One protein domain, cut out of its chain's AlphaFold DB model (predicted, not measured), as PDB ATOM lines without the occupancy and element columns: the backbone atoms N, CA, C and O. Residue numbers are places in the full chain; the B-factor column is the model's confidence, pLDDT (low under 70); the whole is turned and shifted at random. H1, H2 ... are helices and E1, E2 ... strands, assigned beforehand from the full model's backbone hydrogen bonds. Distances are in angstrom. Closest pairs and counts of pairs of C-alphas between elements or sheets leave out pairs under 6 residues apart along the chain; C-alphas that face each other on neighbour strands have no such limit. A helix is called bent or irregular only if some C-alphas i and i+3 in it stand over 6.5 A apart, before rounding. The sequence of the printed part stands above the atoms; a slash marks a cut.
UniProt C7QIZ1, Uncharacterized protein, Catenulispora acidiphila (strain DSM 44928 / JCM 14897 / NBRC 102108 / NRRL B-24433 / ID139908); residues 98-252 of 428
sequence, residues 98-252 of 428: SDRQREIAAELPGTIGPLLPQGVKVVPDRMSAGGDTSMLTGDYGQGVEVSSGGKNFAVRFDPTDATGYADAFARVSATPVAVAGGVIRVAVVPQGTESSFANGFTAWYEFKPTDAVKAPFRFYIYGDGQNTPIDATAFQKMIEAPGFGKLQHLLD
ATOM      1  N   SER A  98      89.516   1.247 388.601       67.94
ATOM      2  CA  SER A  98      89.146   0.049 387.834       67.94
ATOM      3  C   SER A  98      90.070  -1.144 388.128       67.94
ATOM      4  O   SER A  98      89.585  -2.246 388.383       67.94
ATOM      5  N   ASP A  99      91.393  -0.930 388.202       74.25
ATOM      6  CA  ASP A  99      92.356  -1.980 388.582       74.25
ATOM      7  C   ASP A  99      92.077  -2.530 389.986       74.25
ATOM      8  O   ASP A  99      92.072  -3.745 390.192       74.25
ATOM      9  N   ARG A 100      91.811  -1.638 390.950       75.25
ATOM     10  CA  ARG A 100      91.576  -2.007 392.352       75.25
ATOM     11  C   ARG A 100      90.281  -2.794 392.516       75.25
ATOM     12  O   ARG A 100      90.266  -3.787 393.233       75.25
ATOM     13  N   GLN A 101      89.211  -2.416 391.817       71.00
ATOM     14  CA  GLN A 101      87.960  -3.181 391.856       71.00
ATOM     15  C   GLN A 101      88.103  -4.566 391.206       71.00
ATOM     16  O   GLN A 101      87.560  -5.539 391.725       71.00
ATOM     17  N   ARG A 102      88.881  -4.692 390.120       73.19
ATOM     18  CA  ARG A 102      89.177  -5.990 389.480       73.19
ATOM     19  C   ARG A 102      90.026  -6.903 390.368       73.19
ATOM     20  O   ARG A 102      89.761  -8.100 390.440       73.19
ATOM     21  N   GLU A 103      91.011  -6.341 391.064       80.25
ATOM     22  CA  GLU A 103      91.815  -7.038 392.077       80.25
ATOM     23  C   GLU A 103      90.948  -7.565 393.225       80.25
ATOM     24  O   GLU A 103      91.015  -8.746 393.566       80.25
ATOM     25  N   ILE A 104      90.070  -6.718 393.769       76.12
ATOM     26  CA  ILE A 104      89.161  -7.098 394.853       76.12
ATOM     27  C   ILE A 104      88.182  -8.178 394.384       76.12
ATOM     28  O   ILE A 104      88.045  -9.190 395.063       76.12
ATOM     29  N   ALA A 105      87.571  -8.042 393.204       72.88
ATOM     30  CA  ALA A 105      86.685  -9.069 392.648       72.88
ATOM     31  C   ALA A 105      87.381 -10.436 392.453       72.88
ATOM     32  O   ALA A 105      86.734 -11.477 392.578       72.88
ATOM     33  N   ALA A 106      88.690 -10.453 392.177       74.88
ATOM     34  CA  ALA A 106      89.470 -11.682 392.046       74.88
ATOM     35  C   ALA A 106      89.893 -12.284 393.400       74.88
ATOM     36  O   ALA A 106      89.780 -13.494 393.599       74.88
ATOM     37  N   GLU A 107      90.369 -11.470 394.344       82.31
ATOM     38  CA  GLU A 107      90.910 -11.966 395.617       82.31
ATOM     39  C   GLU A 107      89.866 -12.140 396.729       82.31
ATOM     40  O   GLU A 107      90.091 -12.925 397.659       82.31
ATOM     41  N   LEU A 108      88.736 -11.428 396.673       79.31
ATOM     42  CA  LEU A 108      87.748 -11.394 397.753       79.31
ATOM     43  C   LEU A 108      87.159 -12.780 398.062       79.31
ATOM     44  O   LEU A 108      87.193 -13.138 399.239       79.31
ATOM     45  N   PRO A 109      86.726 -13.619 397.095       77.56
ATOM     46  CA  PRO A 109      86.176 -14.944 397.398       77.56
ATOM     47  C   PRO A 109      87.139 -15.849 398.179       77.56
ATOM     48  O   PRO A 109      86.749 -16.454 399.179       77.56
ATOM     49  N   GLY A 110      88.413 -15.892 397.774       81.69
ATOM     50  CA  GLY A 110      89.454 -16.666 398.457       81.69
ATOM     51  C   GLY A 110      89.905 -16.061 399.792       81.69
ATOM     52  O   GLY A 110      90.442 -16.775 400.635       81.69
ATOM     53  N   THR A 111      89.670 -14.763 400.004       86.69
ATOM     54  CA  THR A 111      90.071 -14.038 401.220       86.69
ATOM     55  C   THR A 111      88.974 -14.033 402.289       86.69
ATOM     56  O   THR A 111      89.284 -14.186 403.467       86.69
ATOM     57  N   ILE A 112      87.698 -13.907 401.905       84.12
ATOM     58  CA  ILE A 112      86.555 -13.972 402.831       84.12
ATOM     59  C   ILE A 112      86.147 -15.418 403.145       84.12
ATOM     60  O   ILE A 112      85.799 -15.713 404.283       84.12
ATOM     61  N   GLY A 113      86.225 -16.339 402.174       84.38
ATOM     62  CA  GLY A 113      85.744 -17.720 402.308       84.38
ATOM     63  C   GLY A 113      86.232 -18.460 403.564       84.38
ATOM     64  O   GLY A 113      85.396 -19.016 404.274       84.38
ATOM     65  N   PRO A 114      87.538 -18.428 403.901       88.75
ATOM     66  CA  PRO A 114      88.078 -19.052 405.116       88.75
ATOM     67  C   PRO A 114      87.659 -18.396 406.442       88.75
ATOM     68  O   PRO A 114      87.954 -18.943 407.502       88.75
ATOM     69  N   LEU A 115      87.030 -17.217 406.400       87.19
ATOM     70  CA  LEU A 115      86.606 -16.440 407.571       87.19
ATOM     71  C   LEU A 115      85.104 -16.606 407.866       87.19
ATOM     72  O   LEU A 115      84.647 -16.263 408.957       87.19
ATOM     73  N   LEU A 116      84.330 -17.121 406.906       83.31
ATOM     74  CA  LEU A 116      82.886 -17.304 407.037       83.31
ATOM     75  C   LEU A 116      82.535 -18.487 407.970       83.31
ATOM     76  O   LEU A 116      83.294 -19.455 408.060       83.31
ATOM     77  N   PRO A 117      81.373 -18.455 408.656       80.69
ATOM     78  CA  PRO A 117      80.937 -19.555 409.519       80.69
ATOM     79  C   PRO A 117      80.777 -20.890 408.776       80.69
ATOM     80  O   PRO A 117      80.423 -20.930 407.598       80.69
ATOM     81  N   GLN A 118      80.964 -22.011 409.481       78.19
ATOM     82  CA  GLN A 118      80.814 -23.348 408.898       78.19
ATOM     83  C   GLN A 118      79.430 -23.534 408.250       78.19
ATOM     84  O   GLN A 118      78.400 -23.283 408.869       78.19
ATOM     85  N   GLY A 119      79.417 -24.015 407.004       69.88
ATOM     86  CA  GLY A 119      78.198 -24.181 406.204       69.88
ATOM     87  C   GLY A 119      77.866 -22.977 405.319       69.88
ATOM     88  O   GLY A 119      77.127 -23.144 404.352       69.88
ATOM     89  N   VAL A 120      78.470 -21.814 405.586       73.69
ATOM     90  CA  VAL A 120      78.471 -20.657 404.689       73.69
ATOM     91  C   VAL A 120      79.614 -20.816 403.676       73.69
ATOM     92  O   VAL A 120      80.733 -21.176 404.038       73.69
ATOM     93  N   LYS A 121      79.347 -20.568 402.392       71.56
ATOM     94  CA  LYS A 121      80.335 -20.599 401.296       71.56
ATOM     95  C   LYS A 121      80.237 -19.325 400.475       71.56
ATOM     96  O   LYS A 121      79.129 -18.845 400.290       71.56
ATOM     97  N   VAL A 122      81.330 -18.838 399.896       69.44
ATOM     98  CA  VAL A 122      81.224 -17.839 398.818       69.44
ATOM     99  C   VAL A 122      80.724 -18.520 397.548       69.44
ATOM    100  O   VAL A 122      81.146 -19.634 397.234       69.44
ATOM    101  N   VAL A 123      79.846 -17.844 396.818       59.19
ATOM    102  CA  VAL A 123      79.436 -18.192 395.457       59.19
ATOM    103  C   VAL A 123      79.457 -16.920 394.593       59.19
ATOM    104  O   VAL A 123      79.375 -15.817 395.136       59.19
ATOM    105  N   PRO A 124      79.589 -17.029 393.259       52.75
ATOM    106  CA  PRO A 124      79.344 -15.888 392.382       52.75
ATOM    107  C   PRO A 124      77.940 -15.330 392.639       52.75
ATOM    108  O   PRO A 124      77.019 -16.119 392.864       52.75
ATOM    109  N   ASP A 125      77.793 -14.003 392.594       48.62
ATOM    110  CA  ASP A 125      76.486 -13.341 392.667       48.62
ATOM    111  C   ASP A 125      75.526 -13.915 391.603       48.62
ATOM    112  O   ASP A 125      75.944 -14.418 390.557       48.62
ATOM    113  N   ARG A 126      74.226 -13.895 391.890       41.50
ATOM    114  CA  ARG A 126      73.152 -14.339 390.999       41.50
ATOM    115  C   ARG A 126      71.994 -13.355 390.962       41.50
ATOM    116  O   ARG A 126      71.228 -13.405 390.003       41.50
ATOM    117  N   MET A 127      71.871 -12.435 391.918       37.03
ATOM    118  CA  MET A 127      70.887 -11.356 391.810       37.03
ATOM    119  C   MET A 127      71.224 -10.402 390.656       37.03
ATOM    120  O   MET A 127      70.316  -9.963 389.956       37.03
ATOM    121  N   SER A 128      72.507 -10.186 390.355       38.94
ATOM    122  CA  SER A 128      72.945  -9.465 389.147       38.94
ATOM    123  C   SER A 128      72.799 -10.269 387.835       38.94
ATOM    124  O   SER A 128      72.861  -9.687 386.755       38.94
ATOM    125  N   ALA A 129      72.471 -11.569 387.894       31.02
ATOM    126  CA  ALA A 129      71.982 -12.331 386.736       31.02
ATOM    127  C   ALA A 129      70.466 -12.130 386.478       31.02
ATOM    128  O   ALA A 129      69.923 -12.641 385.497       31.02
ATOM    129  N   GLY A 130      69.772 -11.384 387.350       28.06
ATOM    130  CA  GLY A 130      68.349 -11.057 387.262       28.06
ATOM    131  C   GLY A 130      68.063  -9.720 386.568       28.06
ATOM    132  O   GLY A 130      67.618  -8.775 387.212       28.06
ATOM    133  N   GLY A 131      68.275  -9.648 385.252       32.41
ATOM    134  CA  GLY A 131      67.768  -8.559 384.400       32.41
ATOM    135  C   GLY A 131      68.578  -7.254 384.416       32.41
ATOM    136  O   GLY A 131      69.232  -6.950 383.424       32.41
ATOM    137  N   ASP A 132      68.518  -6.485 385.509       25.98
ATOM    138  CA  ASP A 132      68.675  -5.014 385.452       25.98
ATOM    139  C   ASP A 132      69.790  -4.389 386.325       25.98
ATOM    140  O   ASP A 132      69.873  -3.165 386.420       25.98
ATOM    141  N   THR A 133      70.680  -5.159 386.971       28.75
ATOM    142  CA  THR A 133      71.762  -4.566 387.803       28.75
ATOM    143  C   THR A 133      73.159  -5.127 387.525       28.75
ATOM    144  O   THR A 133      73.534  -6.174 388.036       28.75
ATOM    145  N   SER A 134      73.938  -4.375 386.728       29.41
ATOM    146  CA  SER A 134      75.389  -4.494 386.459       29.41
ATOM    147  C   SER A 134      76.079  -5.781 386.961       29.41
ATOM    148  O   SER A 134      76.757  -5.790 387.991       29.41
ATOM    149  N   MET A 135      76.034  -6.825 386.131       26.33
ATOM    150  CA  MET A 135      77.026  -7.911 386.154       26.33
ATOM    151  C   MET A 135      78.141  -7.726 385.107       26.33
ATOM    152  O   MET A 135      79.117  -8.469 385.097       26.33
ATOM    153  N   LEU A 136      77.999  -6.728 384.224       30.03
ATOM    154  CA  LEU A 136      78.922  -6.452 383.115       30.03
ATOM    155  C   LEU A 136      79.813  -5.218 383.344       30.03
ATOM    156  O   LEU A 136      80.913  -5.185 382.799       30.03
ATOM    157  N   THR A 137      79.387  -4.245 384.166       34.31
ATOM    158  CA  THR A 137      80.187  -3.045 384.497       34.31
ATOM    159  C   THR A 137      80.788  -3.069 385.908       34.31
ATOM    160  O   THR A 137      81.533  -2.179 386.278       34.31
ATOM    161  N   GLY A 138      80.541  -4.103 386.722       32.81
ATOM    162  CA  GLY A 138      81.145  -4.222 388.061       32.81
ATOM    163  C   GLY A 138      80.871  -3.045 389.016       32.81
ATOM    164  O   GLY A 138      81.579  -2.896 390.008       32.81
ATOM    165  N   ASP A 139      79.855  -2.221 388.730       35.72
ATOM    166  CA  ASP A 139      79.569  -0.960 389.430       35.72
ATOM    167  C   ASP A 139      78.704  -1.128 390.694       35.72
ATOM    168  O   ASP A 139      78.453  -0.158 391.413       35.72
ATOM    169  N   TYR A 140      78.266  -2.350 391.019       33.25
ATOM    170  CA  TYR A 140      77.654  -2.645 392.318       33.25
ATOM    171  C   TYR A 140      78.703  -3.184 393.294       33.25
ATOM    172  O   TYR A 140      79.201  -4.300 393.159       33.25
ATOM    173  N   GLY A 141      79.038  -2.334 394.271       40.72
ATOM    174  CA  GLY A 141      80.239  -2.417 395.102       40.72
ATOM    175  C   GLY A 141      80.539  -3.791 395.696       40.72
ATOM    176  O   GLY A 141      79.880  -4.225 396.642       40.72
ATOM    177  N   GLN A 142      81.589  -4.421 395.156       49.72
ATOM    178  CA  GLN A 142      82.320  -5.552 395.749       49.72
ATOM    179  C   GLN A 142      81.403  -6.697 396.212       49.72
ATOM    180  O   GLN A 142      81.647  -7.346 397.230       49.72
ATOM    181  N   GLY A 143      80.323  -6.921 395.459       50.59
ATOM    182  CA  GLY A 143      79.310  -7.916 395.776       50.59
ATOM    183  C   GLY A 143      79.864  -9.336 395.704       50.59
ATOM    184  O   GLY A 143      80.401  -9.751 394.679       50.59
ATOM    185  N   VAL A 144      79.673 -10.102 396.775       57.47
ATOM    186  CA  VAL A 144      79.774 -11.565 396.741       57.47
ATOM    187  C   VAL A 144      78.467 -12.143 397.252       57.47
ATOM    188  O   VAL A 144      77.946 -11.690 398.270       57.47
ATOM    189  N   GLU A 145      77.927 -13.161 396.585       63.59
ATOM    190  CA  GLU A 145      76.919 -13.976 397.251       63.59
ATOM    191  C   GLU A 145      77.614 -14.921 398.235       63.59
ATOM    192  O   GLU A 145      78.681 -15.481 397.972       63.59
ATOM    193  N   VAL A 146      76.982 -15.138 399.382       65.38
ATOM    194  CA  VAL A 146      77.282 -16.287 400.230       65.38
ATOM    195  C   VAL A 146      76.114 -17.257 400.193       65.38
ATOM    196  O   VAL A 146      74.960 -16.848 400.197       65.38
ATOM    197  N   SER A 147      76.403 -18.551 400.145       61.19
ATOM    198  CA  SER A 147      75.415 -19.622 400.192       61.19
ATOM    199  C   SER A 147      75.445 -20.282 401.565       61.19
ATOM    200  O   SER A 147      76.509 -20.706 402.013       61.19
ATOM    201  N   SER A 148      74.298 -20.363 402.240       60.28
ATOM    202  CA  SER A 148      74.129 -21.010 403.547       60.28
ATOM    203  C   SER A 148      72.787 -21.737 403.595       60.28
ATOM    204  O   SER A 148      71.788 -21.249 403.072       60.28
ATOM    205  N   GLY A 149      72.758 -22.947 404.159       58.53
ATOM    206  CA  GLY A 149      71.538 -23.767 404.237       58.53
ATOM    207  C   GLY A 149      70.900 -24.141 402.885       58.53
ATOM    208  O   GLY A 149      69.772 -24.621 402.865       58.53
ATOM    209  N   GLY A 150      71.594 -23.922 401.760       60.66
ATOM    210  CA  GLY A 150      71.060 -24.109 400.403       60.66
ATOM    211  C   GLY A 150      70.386 -22.872 399.787       60.66
ATOM    212  O   GLY A 150      69.891 -22.965 398.667       60.66
ATOM    213  N   LYS A 151      70.387 -21.722 400.476       61.44
ATOM    214  CA  LYS A 151      69.979 -20.410 399.941       61.44
ATOM    215  C   LYS A 151      71.194 -19.502 399.739       61.44
ATOM    216  O   LYS A 151      72.205 -19.686 400.412       61.44
ATOM    217  N   ASN A 152      71.078 -18.518 398.848       63.44
ATOM    218  CA  ASN A 152      72.110 -17.508 398.598       63.44
ATOM    219  C   ASN A 152      71.713 -16.136 399.169       63.44
ATOM    220  O   ASN A 152      70.526 -15.822 399.263       63.44
ATOM    221  N   PHE A 153      72.712 -15.323 399.520       62.91
ATOM    222  CA  PHE A 153      72.576 -14.010 400.155       62.91
ATOM    223  C   PHE A 153      73.603 -13.044 399.572       62.91
ATOM    224  O   PHE A 153      74.799 -13.326 399.646       62.91
ATOM    225  N   ALA A 154      73.175 -11.895 399.050       63.81
ATOM    226  CA  ALA A 154      74.114 -10.863 398.618       63.81
ATOM    227  C   ALA A 154      74.770 -10.190 399.835       63.81
ATOM    228  O   ALA A 154      74.086  -9.591 400.670       63.81
ATOM    229  N   VAL A 155      76.099 -10.273 399.897       66.06
ATOM    230  CA  VAL A 155      76.967  -9.499 400.788       66.06
ATOM    231  C   VAL A 155      77.533  -8.335 399.983       66.06
ATOM    232  O   VAL A 155      78.060  -8.544 398.890       66.06
ATOM    233  N   ARG A 156      77.449  -7.115 400.512       68.06
ATOM    234  CA  ARG A 156      78.060  -5.925 399.902       68.06
ATOM    235  C   ARG A 156      78.981  -5.234 400.892       68.06
ATOM    236  O   ARG A 156      78.617  -5.058 402.055       68.06
ATOM    237  N   PHE A 157      80.155  -4.834 400.415       66.75
ATOM    238  CA  PHE A 157      81.126  -4.061 401.182       66.75
ATOM    239  C   PHE A 157      80.948  -2.578 400.881       66.75
ATOM    240  O   PHE A 157      80.875  -2.180 399.721       66.75
ATOM    241  N   ASP A 158      80.867  -1.768 401.934       65.12
ATOM    242  CA  ASP A 158      80.707  -0.319 401.811       65.12
ATOM    243  C   ASP A 158      81.475   0.384 402.944       65.12
ATOM    244  O   ASP A 158      80.918   0.637 404.017       65.12
ATOM    245  N   PRO A 159      82.781   0.657 402.758       60.31
ATOM    246  CA  PRO A 159      83.566   1.411 403.736       60.31
ATOM    247  C   PRO A 159      83.123   2.882 403.820       60.31
ATOM    248  O   PRO A 159      83.361   3.550 404.830       60.31
ATOM    249  N   THR A 160      82.474   3.380 402.766       58.78
ATOM    250  CA  THR A 160      82.213   4.790 402.465       58.78
ATOM    251  C   THR A 160      80.919   5.333 403.064       58.78
ATOM    252  O   THR A 160      80.914   6.469 403.541       58.78
ATOM    253  N   ASP A 161      79.848   4.541 403.124       63.41
ATOM    254  CA  ASP A 161      78.584   4.958 403.728       63.41
ATOM    255  C   ASP A 161      78.714   5.110 405.253       63.41
ATOM    256  O   ASP A 161      78.595   4.171 406.038       63.41
ATOM    257  N   ALA A 162      78.968   6.333 405.711       67.88
ATOM    258  CA  ALA A 162      78.870   6.673 407.128       67.88
ATOM    259  C   ALA A 162      77.409   6.871 407.584       67.88
ATOM    260  O   ALA A 162      77.129   6.803 408.781       67.88
ATOM    261  N   THR A 163      76.498   7.128 406.644       73.19
ATOM    262  CA  THR A 163      75.123   7.588 406.870       73.19
ATOM    263  C   THR A 163      74.139   6.452 407.123       73.19
ATOM    264  O   THR A 163      73.541   6.419 408.195       73.19
ATOM    265  N   GLY A 164      74.000   5.492 406.209       73.56
ATOM    266  CA  GLY A 164      73.113   4.337 406.364       73.56
ATOM    267  C   GLY A 164      73.517   3.448 407.538       73.56
ATOM    268  O   GLY A 164      72.650   3.000 408.284       73.56
ATOM    269  N   TYR A 165      74.819   3.304 407.812       81.12
ATOM    270  CA  TYR A 165      75.300   2.665 409.044       81.12
ATOM    271  C   TYR A 165      74.903   3.445 410.308       81.12
ATOM    272  O   TYR A 165      74.468   2.834 411.285       81.12
ATOM    273  N   ALA A 166      75.021   4.780 410.327       82.12
ATOM    274  CA  ALA A 166      74.580   5.578 411.475       82.12
ATOM    275  C   ALA A 166      73.065   5.437 411.712       82.12
ATOM    276  O   ALA A 166      72.651   5.160 412.839       82.12
ATOM    277  N   ASP A 167      72.268   5.531 410.647       82.62
ATOM    278  CA  ASP A 167      70.818   5.327 410.655       82.62
ATOM    279  C   ASP A 167      70.431   3.919 411.134       82.62
ATOM    280  O   ASP A 167      69.559   3.767 411.990       82.62
ATOM    281  N   ALA A 168      71.089   2.876 410.620       84.00
ATOM    282  CA  ALA A 168      70.825   1.487 410.983       84.00
ATOM    283  C   ALA A 168      71.126   1.218 412.464       84.00
ATOM    284  O   ALA A 168      70.286   0.661 413.173       84.00
ATOM    285  N   PHE A 169      72.289   1.658 412.960       87.88
ATOM    286  CA  PHE A 169      72.653   1.487 414.368       87.88
ATOM    287  C   PHE A 169      71.777   2.329 415.312       87.88
ATOM    288  O   PHE A 169      71.516   1.886 416.433       87.88
ATOM    289  N   ALA A 170      71.280   3.491 414.869       84.88
ATOM    290  CA  ALA A 170      70.325   4.304 415.623       84.88
ATOM    291  C   ALA A 170      68.938   3.642 415.716       84.88
ATOM    292  O   ALA A 170      68.372   3.565 416.807       84.88
ATOM    293  N   ARG A 171      68.411   3.103 414.604       83.88
ATOM    294  CA  ARG A 171      67.074   2.475 414.533       83.88
ATOM    295  C   ARG A 171      66.892   1.286 415.477       83.88
ATOM    296  O   ARG A 171      65.777   1.066 415.940       83.88
ATOM    297  N   VAL A 172      67.955   0.529 415.762       80.56
ATOM    298  CA  VAL A 172      67.888  -0.688 416.602       80.56
ATOM    299  C   VAL A 172      68.706  -0.608 417.896       80.56
ATOM    300  O   VAL A 172      68.817  -1.606 418.603       80.56
ATOM    301  N   SER A 173      69.269   0.562 418.229       74.12
ATOM    302  CA  SER A 173      70.090   0.783 419.438       74.12
ATOM    303  C   SER A 173      71.223  -0.242 419.614       74.12
ATOM    304  O   SER A 173      71.378  -0.854 420.670       74.12
ATOM    305  N   ALA A 174      72.022  -0.448 418.563       79.56
ATOM    306  CA  ALA A 174      73.069  -1.471 418.541       79.56
ATOM    307  C   ALA A 174      74.220  -1.174 419.526       79.56
ATOM    308  O   ALA A 174      75.099  -0.350 419.250       79.56
ATOM    309  N   THR A 175      74.241  -1.882 420.660       83.44
ATOM    310  CA  THR A 175      75.315  -1.813 421.664       83.44
ATOM    311  C   THR A 175      76.661  -2.259 421.071       83.44
ATOM    312  O   THR A 175      76.749  -3.381 420.567       83.44
ATOM    313  N   PRO A 176      77.731  -1.442 421.151       90.25
ATOM    314  CA  PRO A 176      79.064  -1.855 420.717       90.25
ATOM    315  C   PRO A 176      79.642  -2.958 421.609       90.25
ATOM    316  O   PRO A 176      79.575  -2.867 422.835       90.25
ATOM    317  N   VAL A 177      80.279  -3.958 420.999       91.00
ATOM    318  CA  VAL A 177      81.013  -5.025 421.699       91.00
ATOM    319  C   VAL A 177      82.512  -4.822 421.483       91.00
ATOM    320  O   VAL A 177      82.953  -4.592 420.358       91.00
ATOM    321  N   ALA A 178      83.304  -4.880 422.554       92.31
ATOM    322  CA  ALA A 178      84.760  -4.782 422.471       92.31
ATOM    323  C   ALA A 178      85.376  -6.111 422.006       92.31
ATOM    324  O   ALA A 178      85.003  -7.169 422.507       92.31
ATOM    325  N   VAL A 179      86.330  -6.040 421.077       91.88
ATOM    326  CA  VAL A 179      87.048  -7.195 420.512       91.88
ATOM    327  C   VAL A 179      88.547  -6.894 420.427       91.88
ATOM    328  O   VAL A 179      88.988  -5.772 420.695       91.88
ATOM    329  N   ALA A 180      89.361  -7.876 420.037       88.25
ATOM    330  CA  ALA A 180      90.783  -7.646 419.800       88.25
ATOM    331  C   ALA A 180      91.004  -6.530 418.752       88.25
ATOM    332  O   ALA A 180      90.578  -6.632 417.606       88.25
ATOM    333  N   GLY A 181      91.674  -5.442 419.150       89.50
ATOM    334  CA  GLY A 181      92.049  -4.345 418.249       89.50
ATOM    335  C   GLY A 181      90.941  -3.353 417.860       89.50
ATOM    336  O   GLY A 181      91.211  -2.484 417.029       89.50
ATOM    337  N   GLY A 182      89.734  -3.426 418.438       93.88
ATOM    338  CA  GLY A 182      88.665  -2.462 418.150       93.88
ATOM    339  C   GLY A 182      87.317  -2.777 418.802       93.88
ATOM    340  O   GLY A 182      87.239  -3.452 419.828       93.88
ATOM    341  N   VAL A 183      86.240  -2.281 418.192       94.44
ATOM    342  CA  VAL A 183      84.851  -2.563 418.591       94.44
ATOM    343  C   VAL A 183      84.022  -3.008 417.388       94.44
ATOM    344  O   VAL A 183      84.212  -2.491 416.287       94.44
ATOM    345  N   ILE A 184      83.082  -3.928 417.599       94.31
ATOM    346  CA  ILE A 184      82.080  -4.315 416.599       94.31
ATOM    347  C   ILE A 184      80.700  -3.742 416.924       94.31
ATOM    348  O   ILE A 184      80.340  -3.559 418.089       94.31
ATOM    349  N   ARG A 185      79.904  -3.503 415.879       92.44
ATOM    350  CA  ARG A 185      78.465  -3.221 415.942       92.44
ATOM    351  C   ARG A 185      77.737  -4.074 414.904       92.44
ATOM    352  O   ARG A 185      78.217  -4.210 413.779       92.44
ATOM    353  N   VAL A 186      76.575  -4.612 415.276       90.56
ATOM    354  CA  VAL A 186      75.667  -5.336 414.371       90.56
ATOM    355  C   VAL A 186      74.252  -4.788 414.543       90.56
ATOM    356  O   VAL A 186      73.790  -4.636 415.671       90.56
ATOM    357  N   ALA A 187      73.566  -4.498 413.439       89.00
ATOM    358  CA  ALA A 187      72.170  -4.062 413.426       89.00
ATOM    359  C   ALA A 187      71.366  -4.857 412.396       89.00
ATOM    360  O   ALA A 187      71.727  -4.880 411.225       89.00
ATOM    361  N   VAL A 188      70.254  -5.465 412.811       86.94
ATOM    362  CA  VAL A 188      69.325  -6.158 411.906       86.94
ATOM    363  C   VAL A 188      68.078  -5.297 411.760       86.94
ATOM    364  O   VAL A 188      67.265  -5.219 412.676       86.94
ATOM    365  N   VAL A 189      67.950  -4.619 410.620       83.12
ATOM    366  CA  VAL A 189      66.829  -3.722 410.319       83.12
ATOM    367  C   VAL A 189      65.825  -4.479 409.442       83.12
ATOM    368  O   VAL A 189      66.187  -4.843 408.318       83.12
ATOM    369  N   PRO A 190      64.582  -4.731 409.897       80.06
ATOM    370  CA  PRO A 190      63.536  -5.288 409.041       80.06
ATOM    371  C   PRO A 190      63.268  -4.370 407.844       80.06
ATOM    372  O   PRO A 190      63.225  -3.147 408.002       80.06
ATOM    373  N   GLN A 191      63.076  -4.939 406.656       71.12
ATOM    374  CA  GLN A 191      62.584  -4.174 405.514       71.12
ATOM    375  C   GLN A 191      61.066  -3.996 405.633       71.12
ATOM    376  O   GLN A 191      60.346  -4.896 406.062       71.12
ATOM    377  N   GLY A 192      60.584  -2.800 405.289       60.56
ATOM    378  CA  GLY A 192      59.161  -2.481 405.336       60.56
ATOM    379  C   GLY A 192      58.360  -3.194 404.242       60.56
ATOM    380  O   GLY A 192      58.905  -3.635 403.225       60.56
ATOM    381  N   THR A 193      57.039  -3.220 404.426       50.00
ATOM    382  CA  THR A 193      56.055  -3.831 403.512       50.00
ATOM    383  C   THR A 193      56.001  -3.202 402.114       50.00
ATOM    384  O   THR A 193      55.324  -3.734 401.243       50.00
ATOM    385  N   GLU A 194      56.687  -2.078 401.896       43.84
ATOM    386  CA  GLU A 194      56.774  -1.369 400.609       43.84
ATOM    387  C   GLU A 194      57.959  -1.828 399.738       43.84
ATOM    388  O   GLU A 194      58.078  -1.417 398.586       43.84
ATOM    389  N   SER A 195      58.844  -2.682 400.264       53.41
ATOM    390  CA  SER A 195      59.941  -3.272 399.487       53.41
ATOM    391  C   SER A 195      59.495  -4.523 398.721       53.41
ATOM    392  O   SER A 195      58.586  -5.242 399.136       53.41
ATOM    393  N   SER A 196      60.215  -4.862 397.647       52.91
ATOM    394  CA  SER A 196      60.107  -6.167 396.971       52.91
ATOM    395  C   SER A 196      60.479  -7.356 397.876       52.91
ATOM    396  O   SER A 196      60.167  -8.500 397.550       52.91
ATOM    397  N   PHE A 197      61.072  -7.092 399.044       56.06
ATOM    398  CA  PHE A 197      61.351  -8.049 400.109       56.06
ATOM    399  C   PHE A 197      60.406  -7.800 401.299       56.06
ATOM    400  O   PHE A 197      60.856  -7.536 402.409       56.06
ATOM    401  N   ALA A 198      59.088  -7.893 401.098       56.09
ATOM    402  CA  ALA A 198      58.064  -7.493 402.082       56.09
ATOM    403  C   ALA A 198      58.044  -8.261 403.435       56.09
ATOM    404  O   ALA A 198      57.194  -7.982 404.278       56.09
ATOM    405  N   ASN A 199      58.960  -9.214 403.656       67.56
ATOM    406  CA  ASN A 199      59.242  -9.858 404.955       67.56
ATOM    407  C   ASN A 199      60.748  -9.832 405.319       67.56
ATOM    408  O   ASN A 199      61.181 -10.519 406.240       67.56
ATOM    409  N   GLY A 200      61.563  -9.108 404.551       73.56
ATOM    410  CA  GLY A 200      63.017  -9.202 404.546       73.56
ATOM    411  C   GLY A 200      63.723  -8.417 405.645       73.56
ATOM    412  O   GLY A 200      63.114  -7.767 406.494       73.56
ATOM    413  N   PHE A 201      65.053  -8.443 405.607       78.56
ATOM    414  CA  PHE A 201      65.911  -7.657 406.489       78.56
ATOM    415  C   PHE A 201      67.157  -7.146 405.762       78.56
ATOM    416  O   PHE A 201      67.590  -7.704 404.754       78.56
ATOM    417  N   THR A 202      67.765  -6.106 406.331       80.19
ATOM    418  CA  THR A 202      69.142  -5.695 406.040       80.19
ATOM    419  C   THR A 202      69.945  -5.781 407.332       80.19
ATOM    420  O   THR A 202      69.628  -5.094 408.305       80.19
ATOM    421  N   ALA A 203      70.955  -6.647 407.364       82.75
ATOM    422  CA  ALA A 203      71.866  -6.791 408.492       82.75
ATOM    423  C   ALA A 203      73.158  -6.021 408.205       82.75
ATOM    424  O   ALA A 203      73.811  -6.286 407.200       82.75
ATOM    425  N   TRP A 204      73.502  -5.072 409.069       87.69
ATOM    426  CA  TRP A 204      74.632  -4.151 408.941       87.69
ATOM    427  C   TRP A 204      75.719  -4.503 409.953       87.69
ATOM    428  O   TRP A 204      75.418  -4.685 411.135       87.69
ATOM    429  N   TYR A 205      76.971  -4.551 409.503       89.00
ATOM    430  CA  TYR A 205      78.125  -5.001 410.277       89.00
ATOM    431  C   TYR A 205      79.255  -3.978 410.185       89.00
ATOM    432  O   TYR A 205      79.761  -3.702 409.099       89.00
ATOM    433  N   GLU A 206      79.690  -3.435 411.319       91.75
ATOM    434  CA  GLU A 206      80.857  -2.552 411.389       91.75
ATOM    435  C   GLU A 206      81.867  -3.104 412.393       91.75
ATOM    436  O   GLU A 206      81.519  -3.357 413.545       91.75
ATOM    437  N   PHE A 207      83.129  -3.227 411.979       92.62
ATOM    438  CA  PHE A 207      84.273  -3.277 412.882       92.62
ATOM    439  C   PHE A 207      85.032  -1.957 412.783       92.62
ATOM    440  O   PHE A 207      85.550  -1.597 411.725       92.62
ATOM    441  N   LYS A 208      85.114  -1.238 413.899       91.62
ATOM    442  CA  LYS A 208      85.868   0.006 414.018       91.62
ATOM    443  C   LYS A 208      87.176  -0.267 414.774       91.62
ATOM    444  O   LYS A 208      87.110  -0.562 415.971       91.62
ATOM    445  N   PRO A 209      88.348  -0.153 414.122       90.38
ATOM    446  CA  PRO A 209      89.637  -0.304 414.790       90.38
ATOM    447  C   PRO A 209      89.837   0.706 415.930       90.38
ATOM    448  O   PRO A 209      89.337   1.830 415.880       90.38
ATOM    449  N   THR A 210      90.633   0.330 416.935       91.75
ATOM    450  CA  THR A 210      91.118   1.255 417.981       91.75
ATOM    451  C   THR A 210      92.053   2.322 417.398       91.75
ATOM    452  O   THR A 210      92.110   3.447 417.892       91.75
ATOM    453  N   ASP A 211      92.775   1.979 416.329       86.69
ATOM    454  CA  ASP A 211      93.570   2.916 415.542       86.69
ATOM    455  C   ASP A 211      92.654   3.777 414.659       86.69
ATOM    456  O   ASP A 211      92.197   3.348 413.601       86.69
ATOM    457  N   ALA A 212      92.400   5.009 415.105       79.94
ATOM    458  CA  ALA A 212      91.521   5.961 414.431       79.94
ATOM    459  C   ALA A 212      92.058   6.499 413.086       79.94
ATOM    460  O   ALA A 212      91.363   7.288 412.446       79.94
ATOM    461  N   VAL A 213      93.267   6.108 412.657       79.94
ATOM    462  CA  VAL A 213      93.777   6.389 411.304       79.94
ATOM    463  C   VAL A 213      93.241   5.370 410.288       79.94
ATOM    464  O   VAL A 213      93.164   5.675 409.100       79.94
ATOM    465  N   LYS A 214      92.832   4.176 410.736       79.31
ATOM    466  CA  LYS A 214      92.305   3.114 409.869       79.31
ATOM    467  C   LYS A 214      90.811   3.285 409.614       79.31
ATOM    468  O   LYS A 214      90.041   3.600 410.524       79.31
ATOM    469  N   ALA A 215      90.392   3.015 408.379       79.44
ATOM    470  CA  ALA A 215      88.980   2.992 408.015       79.44
ATOM    471  C   ALA A 215      88.217   1.894 408.796       79.44
ATOM    472  O   ALA A 215      88.774   0.818 409.047       79.44
ATOM    473  N   PRO A 216      86.943   2.118 409.171       83.88
ATOM    474  CA  PRO A 216      86.075   1.048 409.647       83.88
ATOM    475  C   PRO A 216      85.880  -0.011 408.557       83.88
ATOM    476  O   PRO A 216      85.577   0.315 407.412       83.88
ATOM    477  N   PHE A 217      86.000  -1.283 408.925       85.62
ATOM    478  CA  PHE A 217      85.606  -2.389 408.059       85.62
ATOM    479  C   PHE A 217      84.083  -2.555 408.132       85.62
ATOM    480  O   PHE A 217      83.517  -2.611 409.227       85.62
ATOM    481  N   ARG A 218      83.424  -2.606 406.972       82.25
ATOM    482  CA  ARG A 218      81.970  -2.476 406.848       82.25
ATOM    483  C   ARG A 218      81.402  -3.360 405.747       82.25
ATOM    484  O   ARG A 218      81.869  -3.306 404.609       82.25
ATOM    485  N   PHE A 219      80.364  -4.120 406.080       79.06
ATOM    486  CA  PHE A 219      79.539  -4.823 405.102       79.06
ATOM    487  C   PHE A 219      78.084  -4.928 405.565       79.06
ATOM    488  O   PHE A 219      77.777  -4.797 406.754       79.06
ATOM    489  N   TYR A 220      77.186  -5.209 404.626       75.94
ATOM    490  CA  TYR A 220      75.800  -5.556 404.922       75.94
ATOM    491  C   TYR A 220      75.317  -6.757 404.102       75.94
ATOM    492  O   TYR A 220      75.892  -7.106 403.069       75.94
ATOM    493  N   ILE A 221      74.265  -7.408 404.602       75.75
ATOM    494  CA  ILE A 221      73.618  -8.583 404.004       75.75
ATOM    495  C   ILE A 221      72.118  -8.317 403.872       75.75
ATOM    496  O   ILE A 221      71.474  -7.921 404.848       75.75
ATOM    497  N   TYR A 222      71.554  -8.585 402.694       71.06
ATOM    498  CA  TYR A 222      70.102  -8.644 402.491       71.06
ATOM    499  C   TYR A 222      69.568 -10.068 402.689       71.06
ATOM    500  O   TYR A 222      70.213 -11.041 402.292       71.06
ATOM    501  N   GLY A 223      68.368 -10.197 403.258       66.44
ATOM    502  CA  GLY A 223      67.690 -11.483 403.426       66.44
ATOM    503  C   GLY A 223      66.168 -11.397 403.317       66.44
ATOM    504  O   GLY A 223      65.577 -10.327 403.433       66.44
ATOM    505  N   ASP A 224      65.536 -12.553 403.113       66.44
ATOM    506  CA  ASP A 224      64.103 -12.755 402.827       66.44
ATOM    507  C   ASP A 224      63.211 -12.935 404.078       66.44
ATOM    508  O   ASP A 224      62.023 -13.228 403.953       66.44
ATOM    509  N   GLY A 225      63.786 -12.821 405.280       63.78
ATOM    510  CA  GLY A 225      63.106 -13.063 406.560       63.78
ATOM    511  C   GLY A 225      63.022 -14.530 406.996       63.78
ATOM    512  O   GLY A 225      62.760 -14.803 408.164       63.78
ATOM    513  N   GLN A 226      63.304 -15.489 406.110       60.69
ATOM    514  CA  GLN A 226      63.324 -16.925 406.431       60.69
ATOM    515  C   GLN A 226      64.705 -17.428 406.881       60.69
ATOM    516  O   GLN A 226      64.924 -18.634 406.978       60.69
ATOM    517  N   ASN A 227      65.658 -16.523 407.102       61.03
ATOM    518  CA  ASN A 227      67.055 -16.845 407.362       61.03
ATOM    519  C   ASN A 227      67.606 -15.981 408.493       61.03
ATOM    520  O   ASN A 227      67.275 -14.802 408.597       61.03
ATOM    521  N   THR A 228      68.488 -16.552 409.309       65.50
ATOM    522  CA  THR A 228      69.181 -15.804 410.359       65.50
ATOM    523  C   THR A 228      70.419 -15.118 409.769       65.50
ATOM    524  O   THR A 228      71.211 -15.796 409.109       65.50
ATOM    525  N   PRO A 229      70.634 -13.809 409.997       71.62
ATOM    526  CA  PRO A 229      71.907 -13.163 409.683       71.62
ATOM    527  C   PRO A 229      73.070 -13.783 410.475       71.62
ATOM    528  O   PRO A 229      72.865 -14.452 411.488       71.62
ATOM    529  N   ILE A 230      74.310 -13.508 410.053       76.88
ATOM    530  CA  ILE A 230      75.501 -13.772 410.876       76.88
ATOM    531  C   ILE A 230      75.309 -13.023 412.206       76.88
ATOM    532  O   ILE A 230      75.063 -11.816 412.185       76.88
ATOM    533  N   ASP A 231      75.377 -13.716 413.344       79.75
ATOM    534  CA  ASP A 231      75.229 -13.083 414.660       79.75
ATOM    535  C   ASP A 231      76.518 -12.365 415.110       79.75
ATOM    536  O   ASP A 231      77.585 -12.523 414.513       79.75
ATOM    537  N   ALA A 232      76.438 -11.561 416.175       83.00
ATOM    538  CA  ALA A 232      77.584 -10.794 416.672       83.00
ATOM    539  C   ALA A 232      78.764 -11.671 417.148       83.00
ATOM    540  O   ALA A 232      79.911 -11.249 417.045       83.00
ATOM    541  N   THR A 233      78.510 -12.901 417.604       87.00
ATOM    542  CA  THR A 233      79.532 -13.886 418.008       87.00
ATOM    543  C   THR A 233      80.233 -14.481 416.790       87.00
ATOM    544  O   THR A 233      81.447 -14.680 416.790       87.00
ATOM    545  N   ALA A 234      79.471 -14.786 415.739       85.44
ATOM    546  CA  ALA A 234      80.006 -15.258 414.469       85.44
ATOM    547  C   ALA A 234      80.793 -14.148 413.747       85.44
ATOM    548  O   ALA A 234      81.868 -14.412 413.213       85.44
ATOM    549  N   PHE A 235      80.325 -12.896 413.818       89.75
ATOM    550  CA  PHE A 235      81.070 -11.736 413.333       89.75
ATOM    551  C   PHE A 235      82.350 -11.494 414.148       89.75
ATOM    552  O   PHE A 235      83.410 -11.337 413.551       89.75
ATOM    553  N   GLN A 236      82.306 -11.563 415.485       91.06
ATOM    554  CA  GLN A 236      83.504 -11.482 416.334       91.06
ATOM    555  C   GLN A 236      84.563 -12.520 415.930       91.06
ATOM    556  O   GLN A 236      85.716 -12.161 415.707       91.06
ATOM    557  N   LYS A 237      84.166 -13.786 415.741       90.44
ATOM    558  CA  LYS A 237      85.067 -14.850 415.264       90.44
ATOM    559  C   LYS A 237      85.673 -14.549 413.890       90.44
ATOM    560  O   LYS A 237      86.816 -14.918 413.652       90.44
ATOM    561  N   MET A 238      84.936 -13.869 413.008       89.88
ATOM    562  CA  MET A 238      85.444 -13.425 411.706       89.88
ATOM    563  C   MET A 238      86.521 -12.335 411.846       89.88
ATOM    564  O   MET A 238      87.479 -12.354 411.081       89.88
ATOM    565  N   ILE A 239      86.394 -11.422 412.822       91.25
ATOM    566  CA  ILE A 239      87.410 -10.396 413.141       91.25
ATOM    567  C   ILE A 239      88.661 -11.017 413.781       91.25
ATOM    568  O   ILE A 239      89.784 -10.625 413.475       91.25
ATOM    569  N   GLU A 240      88.471 -11.988 414.675       90.44
ATOM    570  CA  GLU A 240      89.543 -12.637 415.441       90.44
ATOM    571  C   GLU A 240      90.299 -13.721 414.643       90.44
ATOM    572  O   GLU A 240      91.342 -14.210 415.084       90.44
ATOM    573  N   ALA A 241      89.807 -14.098 413.459       90.88
ATOM    574  CA  ALA A 241      90.424 -15.104 412.603       90.88
ATOM    575  C   ALA A 241      91.721 -14.589 411.926       90.88
ATOM    576  O   ALA A 241      91.731 -13.482 411.383       90.88
ATOM    577  N   PRO A 242      92.805 -15.396 411.839       87.81
ATOM    578  CA  PRO A 242      94.114 -14.938 411.341       87.81
ATOM    579  C   PRO A 242      94.138 -14.316 409.934       87.81
ATOM    580  O   PRO A 242      95.022 -13.516 409.637       87.81
ATOM    581  N   GLY A 243      93.188 -14.661 409.059       88.44
ATOM    582  CA  GLY A 243      93.093 -14.084 407.712       88.44
ATOM    583  C   GLY A 243      92.402 -12.715 407.646       88.44
ATOM    584  O   GLY A 243      92.467 -12.064 406.602       88.44
ATOM    585  N   PHE A 244      91.771 -12.239 408.728       90.75
ATOM    586  CA  PHE A 244      90.989 -10.998 408.708       90.75
ATOM    587  C   PHE A 244      91.823  -9.766 408.334       90.75
ATOM    588  O   PHE A 244      91.362  -8.919 407.572       90.75
ATOM    589  N   GLY A 245      93.088  -9.704 408.764       89.62
ATOM    590  CA  GLY A 245      94.006  -8.632 408.364       89.62
ATOM    591  C   GLY A 245      94.218  -8.538 406.845       89.62
ATOM    592  O   GLY A 245      94.355  -7.433 406.320       89.62
ATOM    593  N   LYS A 246      94.164  -9.668 406.117       90.94
ATOM    594  CA  LYS A 246      94.190  -9.663 404.646       90.94
ATOM    595  C   LYS A 246      92.882  -9.112 404.078       90.94
ATOM    596  O   LYS A 246      92.931  -8.295 403.166       90.94
ATOM    597  N   LEU A 247      91.732  -9.506 404.634       88.00
ATOM    598  CA  LEU A 247      90.426  -8.985 404.212       88.00
ATOM    599  C   LEU A 247      90.334  -7.463 404.409       88.00
ATOM    600  O   LEU A 247      89.892  -6.762 403.504       88.00
ATOM    601  N   GLN A 248      90.818  -6.939 405.541       85.69
ATOM    602  CA  GLN A 248      90.901  -5.493 405.765       85.69
ATOM    603  C   GLN A 248      91.798  -4.800 404.735       85.69
ATOM    604  O   GLN A 248      91.382  -3.812 404.145       85.69
ATOM    605  N   HIS A 249      93.007  -5.315 404.489       86.62
ATOM    606  CA  HIS A 249      93.944  -4.711 403.535       86.62
ATOM    607  C   HIS A 249      93.447  -4.773 402.079       86.62
ATOM    608  O   HIS A 249      93.694  -3.859 401.291       86.62
ATOM    609  N   LEU A 250      92.708  -5.826 401.720       84.50
ATOM    610  CA  LEU A 250      92.082  -5.962 400.407       84.50
ATOM    611  C   LEU A 250      90.962  -4.932 400.188       84.50
ATOM    612  O   LEU A 250      90.793  -4.462 399.074       84.50
ATOM    613  N   LEU A 251      90.229  -4.557 401.238       79.50
ATOM    614  CA  LEU A 251      89.061  -3.671 401.151       79.50
ATOM    615  C   LEU A 251      89.342  -2.226 401.607       79.50
ATOM    616  O   LEU A 251      88.443  -1.388 401.599       79.50
ATOM    617  N   ASP A 252      90.582  -1.919 401.995       76.62
ATOM    618  CA  ASP A 252      91.014  -0.565 402.337       76.62
ATOM    619  C   ASP A 252      91.054   0.317 401.065       76.62
ATOM    620  O   ASP A 252      91.802  -0.005 400.128       76.62
TER     621      ASP A 252
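What this domain is: This is residues 98 to 252 of the 428 residues of an uncharacterized protein of Catenulispora acidiphila (strain DSM 44928 / JCM 14897 / NBRC 102108 / NRRL B-24433 / ID139908) (UniProt C7QIZ1). One sheet of seven strands, strongly twisted and curled like part of a barrel, has H1 and H3 over one face and H2 over the other. H4 runs beside H1 and reaches the sheet with its residues 247 to 251, while residues 129 to 134 stick out as a free loop. The printed part has 155 residues, with H1 E1 E2 E3 H2 E4 E5 E6 E7 H3 H4 along the chain; the class is mixed, helices and strands. The sheet, E1 E2 E3 E7 E6 E5 E4, is antiparallel throughout. The whole is compact, with a radius of gyration of the C-alphas of 15.1 A and spans of 42 by 37 by 30 A.

Where its parts are: H1, residues 98 to 115, begins at C-alpha 98 (89.146, 0.049, 387.834) and measures 25.8 A. It is irregular, with C-alphas 106 and 109 7.1 A apart, and has a kink of 43 degrees near residue 107. E1 is residues 121 to 123, E2 144 to 148 and E3 151 to 157, 19.8 A long. H2 is residues 163 to 171 and E4 177 to 179. E5, residues 182 to 190, measures 26.9 A, E6, residues 201 to 209, 26.2 A, and E7, residues 217 to 223, 20.6 A. H3 is residues 232 to 240; H4, residues 244 to 251, ends at C-alpha 251 (89.061, -3.671, 401.151).

How they stand to each other: E1 E2 E3 and E4 E5 E6 E7 are meanders, each strand the antiparallel neighbour of the one before. N 121 and O 147 of E1 and E2 are 2.9 A apart, within hydrogen-bond range, as are N 146 and O 153 of E2 and E3, 2.8 A. E3 and E7, one from each meander, are antiparallel neighbours, with N 156 and O 220 at 3.0 A, within hydrogen-bond range; the pairing of E3 is staggered, with E2 over its residues 151 to 155 and with E7 over its residues 155 to 157. N 205 and O 219 of E6 and E7 are 2.9 A apart, N 185 and O 206 of E5 and E6 2.8 A, and N 177 and O 184 of E4 and E5 2.9 A. H1 is over E1; their closest C-alphas, of Gly 113 and Val 122, are 5.7 A apart. H2 runs across the strands at a height over the sheet of 8.6 A; its closest C-alphas to E5, Phe 169 and Ala 187, are 5.6 A apart. H3, on the opposite face from H2, is slantwise to the strands, 35 degrees to E5 on the local plane; the closest C-alphas, Val 186 and Ala 232, are 6.2 A apart. With H1 and H3 on one face and H2 on the other, there are three layers. H4 only grazes the sheet but touches H1 at a shallow tilt of 20 degrees, opposite ways; the C-alphas of Thr 111 and Leu 247 are closest, 5.9 A. Every O i to N i+4 pair is within hydrogen-bond range in H2, H3 and H4, and 10 of 14 in H1.

The domain as a whole: The farthest C-alphas, of Gly 131 and Ala 180, are 42.2 A apart. The printed part has no cut. The link from E1 to E2, 20 residues, is long. The mean pLDDT of the printed part is 72.2, and 57 residues are under 70, among them 122 to 162.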